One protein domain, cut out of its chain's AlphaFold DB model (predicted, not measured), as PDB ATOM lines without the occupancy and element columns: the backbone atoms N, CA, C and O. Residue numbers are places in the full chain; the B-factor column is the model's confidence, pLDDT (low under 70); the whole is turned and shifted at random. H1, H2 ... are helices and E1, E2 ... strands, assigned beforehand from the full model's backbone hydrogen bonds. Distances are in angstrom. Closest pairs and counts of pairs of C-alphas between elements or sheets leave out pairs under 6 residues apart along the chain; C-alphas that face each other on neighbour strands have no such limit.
ATOM      1  N   LEU A 150     220.377 275.078 140.568       95.44
ATOM      2  CA  LEU A 150     221.128 276.330 140.646       95.44
ATOM      3  C   LEU A 150     220.813 277.111 141.931       95.44
ATOM      4  O   LEU A 150     221.733 277.624 142.572       95.44
ATOM      5  N   ALA A 151     219.538 277.170 142.326       95.69
ATOM      6  CA  ALA A 151     219.116 277.826 143.562       95.69
ATOM      7  C   ALA A 151     219.772 277.172 144.790       95.69
ATOM      8  O   ALA A 151     220.384 277.855 145.610       95.69
ATOM      9  N   ASP A 152     219.748 275.839 144.863       96.25
ATOM     10  CA  ASP A 152     220.353 275.085 145.965       96.25
ATOM     11  C   ASP A 152     221.872 275.227 146.000       96.25
ATOM     12  O   ASP A 152     222.474 275.342 147.068       96.25
ATOM     13  N   LEU A 153     222.519 275.233 144.836       95.56
ATOM     14  CA  LEU A 153     223.957 275.429 144.739       95.56
ATOM     15  C   LEU A 153     224.363 276.838 145.192       95.56
ATOM     16  O   LEU A 153     225.375 276.982 145.881       95.56
ATOM     17  N   THR A 154     223.595 277.859 144.810       95.88
ATOM     18  CA  THR A 154     223.802 279.251 145.235       95.88
ATOM     19  C   THR A 154     223.659 279.375 146.748       95.88
ATOM     20  O   THR A 154     224.576 279.871 147.406       95.88
ATOM     21  N   GLU A 155     222.594 278.812 147.314       95.25
ATOM     22  CA  GLU A 155     222.356 278.830 148.760       95.25
ATOM     23  C   GLU A 155     223.438 278.060 149.529       95.25
ATOM     24  O   GLU A 155     223.980 278.523 150.535       95.25
ATOM     25  N   LYS A 156     223.875 276.912 149.005       95.31
ATOM     26  CA  LYS A 156     224.986 276.152 149.584       95.31
ATOM     27  C   LYS A 156     226.286 276.958 149.604       95.31
ATOM     28  O   LYS A 156     227.031 276.894 150.584       95.31
ATOM     29  N   LYS A 157     226.577 277.699 148.527       95.62
ATOM     30  CA  LYS A 157     227.789 278.523 148.387       95.62
ATOM     31  C   LYS A 157     227.783 279.736 149.316       95.62
ATOM     32  O   LYS A 157     228.852 280.075 149.823       95.62
ATOM     33  N   LYS A 158     226.614 280.332 149.575       95.94
ATOM     34  CA  LYS A 158     226.427 281.483 150.478       95.94
ATOM     35  C   LYS A 158     227.073 281.273 151.851       95.94
ATOM     36  O   LYS A 158     227.713 282.183 152.368       95.94
ATOM     37  N   TYR A 159     226.986 280.057 152.395       95.56
ATOM     38  CA  TYR A 159     227.526 279.711 153.717       95.56
ATOM     39  C   TYR A 159     228.816 278.883 153.679       95.56
ATOM     40  O   TYR A 159     229.212 278.309 154.693       95.56
ATOM     41  N   LYS A 160     229.484 278.770 152.522       94.00
ATOM     42  CA  LYS A 160     230.626 277.853 152.348       94.00
ATOM     43  C   LYS A 160     231.730 278.076 153.388       94.00
ATOM     44  O   LYS A 160     232.234 277.098 153.933       94.00
ATOM     45  N   LYS A 161     232.094 279.337 153.653       95.50
ATOM     46  CA  LYS A 161     233.148 279.690 154.619       95.50
ATOM     47  C   LYS A 161     232.714 279.358 156.048       95.50
ATOM     48  O   LYS A 161     233.401 278.618 156.734       95.50
ATOM     49  N   GLN A 162     231.518 279.790 156.441       95.75
ATOM     50  CA  GLN A 162     230.968 279.550 157.775       95.75
ATOM     51  C   GLN A 162     230.853 278.053 158.082       95.75
ATOM     52  O   GLN A 162     231.219 277.606 159.162       95.75
ATOM     53  N   VAL A 163     230.379 277.257 157.119       95.31
ATOM     54  CA  VAL A 163     230.271 275.798 157.266       95.31
ATOM     55  C   VAL A 163     231.648 275.150 157.395       95.31
ATOM     56  O   VAL A 163     231.802 274.198 158.157       95.31
ATOM     57  N   GLN A 164     232.651 275.654 156.675       95.44
ATOM     58  CA  GLN A 164     234.027 275.180 156.801       95.44
ATOM     59  C   GLN A 164     234.591 275.482 158.196       95.44
ATOM     60  O   GLN A 164     235.147 274.585 158.827       95.44
ATOM     61  N   ASP A 165     234.381 276.690 158.714       96.56
ATOM     62  CA  ASP A 165     234.830 277.073 160.056       96.56
ATOM     63  C   ASP A 165     234.132 276.248 161.147       96.56
ATOM     64  O   ASP A 165     234.766 275.792 162.098       96.56
ATOM     65  N   LEU A 166     232.827 276.006 160.998       95.69
ATOM     66  CA  LEU A 166     232.052 275.139 161.888       95.69
ATOM     67  C   LEU A 166     232.568 273.701 161.868       95.69
ATOM     68  O   LEU A 166     232.724 273.095 162.928       95.69
ATOM     69  N   PHE A 167     232.898 273.180 160.685       94.31
ATOM     70  CA  PHE A 167     233.488 271.854 160.544       94.31
ATOM     71  C   PHE A 167     234.828 271.744 161.281       94.31
ATOM     72  O   PHE A 167     235.038 270.771 162.005       94.31
ATOM     73  N   MET A 168     235.696 272.756 161.170       95.50
ATOM     74  CA  MET A 168     236.969 272.808 161.906       95.50
ATOM     75  C   MET A 168     236.768 272.857 163.427       95.50
ATOM     76  O   MET A 168     237.582 272.322 164.172       95.50
ATOM     77  N   LYS A 169     235.660 273.443 163.890       95.44
ATOM     78  CA  LYS A 169     235.243 273.471 165.302       95.44
ATOM     79  C   LYS A 169     234.498 272.202 165.746       95.44
ATOM     80  O   LYS A 169     233.936 272.173 166.835       95.44
ATOM     81  N   GLY A 170     234.447 271.165 164.907       94.25
ATOM     82  CA  GLY A 170     233.800 269.885 165.210       94.25
ATOM     83  C   GLY A 170     232.297 269.823 164.914       94.25
ATOM     84  O   GLY A 170     231.694 268.766 165.077       94.25
ATOM     85  N   THR A 171     231.683 270.903 164.423       93.38
ATOM     86  CA  THR A 171     230.258 270.932 164.056       93.38
ATOM     87  C   THR A 171     230.063 270.454 162.618       93.38
ATOM     88  O   THR A 171     230.502 271.097 161.663       93.38
ATOM     89  N   LYS A 172     229.370 269.328 162.430       91.69
ATOM     90  CA  LYS A 172     229.113 268.753 161.101       91.69
ATOM     91  C   LYS A 172     227.713 269.119 160.623       91.69
ATOM     92  O   LYS A 172     226.726 268.690 161.201       91.69
ATOM     93  N   LEU A 173     227.635 269.858 159.519       94.50
ATOM     94  CA  LEU A 173     226.367 270.203 158.877       94.50
ATOM     95  C   LEU A 173     226.138 269.376 157.611       94.50
ATOM     96  O   LEU A 173     227.073 269.048 156.873       94.50
ATOM     97  N   ARG A 174     224.870 269.079 157.321       91.94
ATOM     98  CA  ARG A 174     224.432 268.438 156.076       91.94
ATOM     99  C   ARG A 174     223.569 269.401 155.274       91.94
ATOM    100  O   ARG A 174     222.622 269.972 155.796       91.94
ATOM    101  N   PHE A 175     223.858 269.536 153.986       93.62
ATOM    102  CA  PHE A 175     223.004 270.289 153.071       93.62
ATOM    103  C   PHE A 175     221.939 269.367 152.467       93.62
ATOM    104  O   PHE A 175     222.294 268.361 151.852       93.62
ATOM    105  N   TYR A 176     220.656 269.686 152.644       89.62
ATOM    106  CA  TYR A 176     219.542 268.943 152.049       89.62
ATOM    107  C   TYR A 176     218.304 269.831 151.887       89.62
ATOM    108  O   TYR A 176     217.965 270.601 152.789       89.62
ATOM    109  N   ALA A 177     217.611 269.675 150.752       88.94
ATOM    110  CA  ALA A 177     216.413 270.437 150.392       88.94
ATOM    111  C   ALA A 177     216.623 271.962 150.487       88.94
ATOM    112  O   ALA A 177     215.814 272.671 151.077       88.94
ATOM    113  N   GLY A 178     217.741 272.446 149.934       92.06
ATOM    114  CA  GLY A 178     218.090 273.867 149.910       92.06
ATOM    115  C   GLY A 178     218.635 274.448 151.217       92.06
ATOM    116  O   GLY A 178     218.900 275.637 151.253       92.06
ATOM    117  N   VAL A 179     218.806 273.657 152.282       93.69
ATOM    118  CA  VAL A 179     219.129 274.197 153.614       93.69
ATOM    119  C   VAL A 179     220.267 273.415 154.271       93.69
ATOM    120  O   VAL A 179     220.333 272.185 154.183       93.69
ATOM    121  N   TRP A 180     221.160 274.126 154.962       95.44
ATOM    122  CA  TRP A 180     222.130 273.521 155.877       95.44
ATOM    123  C   TRP A 180     221.447 273.126 157.177       95.44
ATOM    124  O   TRP A 180     220.820 273.954 157.830       95.44
ATOM    125  N   ARG A 181     221.581 271.861 157.557       94.94
ATOM    126  CA  ARG A 181     220.948 271.273 158.733       94.94
ATOM    127  C   ARG A 181     222.002 270.722 159.682       94.94
ATOM    128  O   ARG A 181     223.000 270.158 159.222       94.94
ATOM    129  N   GLY A 182     221.774 270.910 160.976       93.00
ATOM    130  CA  GLY A 182     222.575 270.312 162.042       93.00
ATOM    131  C   GLY A 182     222.064 268.929 162.442       93.00
ATOM    132  O   GLY A 182     221.302 268.286 161.706       93.00
ATOM    133  N   ASP A 183     222.460 268.493 163.633       87.12
ATOM    134  CA  ASP A 183     221.959 267.260 164.236       87.12
ATOM    135  C   ASP A 183     220.437 267.324 164.440       87.12
ATOM    136  O   ASP A 183     219.848 268.386 164.647       87.12
ATOM    137  N   GLY A 184     219.765 266.184 164.273       85.25
ATOM    138  CA  GLY A 184     218.298 266.115 164.273       85.25
ATOM    139  C   GLY A 184     217.627 266.672 163.008       85.25
ATOM    140  O   GLY A 184     216.406 266.632 162.898       85.25
ATOM    141  N   GLY A 185     218.394 267.157 162.022       86.56
ATOM    142  CA  GLY A 185     217.856 267.612 160.738       86.56
ATOM    143  C   GLY A 185     217.226 269.008 160.773       86.56
ATOM    144  O   GLY A 185     216.552 269.395 159.816       86.56
ATOM    145  N   VAL A 186     217.453 269.779 161.834       90.12
ATOM    146  CA  VAL A 186     216.926 271.143 161.987       90.12
ATOM    147  C   VAL A 186     217.746 272.126 161.137       90.12
ATOM    148  O   VAL A 186     218.972 271.982 161.083       90.12
ATOM    149  N   PRO A 187     217.117 273.102 160.447       93.31
ATOM    150  CA  PRO A 187     217.828 274.202 159.792       93.31
ATOM    151  C   PRO A 187     218.816 274.890 160.738       93.31
ATOM    152  O   PRO A 187     218.458 275.245 161.854       93.31
ATOM    153  N   TYR A 188     220.060 275.053 160.291       93.69
ATOM    154  CA  TYR A 188     221.128 275.663 161.084       93.69
ATOM    155  C   TYR A 188     221.231 277.170 160.847       93.69
ATOM    156  O   TYR A 188     221.377 277.946 161.784       93.69
ATOM    157  N   PHE A 189     221.143 277.590 159.584       89.44
ATOM    158  CA  PHE A 189     220.990 278.999 159.238       89.44
ATOM    159  C   PHE A 189     219.498 279.303 159.111       89.44
ATOM    160  O   PHE A 189     218.745 278.474 158.593       89.44
ATOM    161  N   SER A 190     219.079 280.474 159.591       70.50
ATOM    162  CA  SER A 190     217.737 280.991 159.329       70.50
ATOM    163  C   SER A 190     217.536 281.086 157.817       70.50
ATOM    164  O   SER A 190     218.367 281.693 157.133       70.50
ATOM    165  N   ALA A 191     216.480 280.432 157.327       54.78
ATOM    166  CA  ALA A 191     216.014 280.573 155.952       54.78
ATOM    167  C   ALA A 191     215.513 281.999 155.704       54.78
ATOM    168  O   ALA A 191     214.921 282.571 156.648       54.78
TER     169      ALA A 191
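Overview. This is residues 150 to 191 of the 191 residues of an uncharacterized protein of Strongylocentrotus purpuratus (UniProt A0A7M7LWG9). A small two-stranded hairpin, E1 and E2, has one short helix, H1, packed on it through residues 152 to 156, and a second short helix, H2, follows H1 nearly end to end and leads away from the hairpin. The chain folds back from H2 into E1, residues 165 to 170 stick out at that end, and the tail, residues 182 to 191, loops out past the end of E2 and folds back beside it. The printed part has 42 residues, with two named helices and then two named strands in the order H1, H2, E1, E2; the sheet E1 - E2 is antiparallel and the class is mixed, helices and strands. The whole is compact, with a radius of gyration of the C-alphas of 9.7 A and spans of 28 by 22 by 14 A.

Arrangement. E1, residues 174 to 176, and E2, residues 179 to 181, form an antiparallel hairpin with 142 degrees between their directions. C-alphas 175 and 180 face each other at 4.4 A. N 174 and O 181 are within hydrogen-bond range at 2.9 A, and so are N 181 and O 174 at 2.8 A. The closest C-alphas of E2 and H1, residues 150 to 158, are those of Val 179 and Lys 156, 7.4 A apart. H1 and H2, residues 160 to 168, meet only through their link, and H2 and E2 are apart. In H1 and H2 every O i to N i+4 pair is within hydrogen-bond range.

Along the chain. H1 begins at C-alpha 150 (221.128, 276.330, 140.646) and is 12.3 A long. H2 is 12.5 A long and ends at C-alpha 168 (236.969, 272.808, 161.906). E2 ends at C-alpha 181 (220.948, 271.273, 158.733).

Size, cuts and confidence. The C-alphas of Leu 150 and Lys 169, 28.6 A apart, are the two farthest from each other. The printed part has no cut, and the three links between named elements are tight. Mean pLDDT of the printed part is 92.1; residue 191, the chain's last, is under 70.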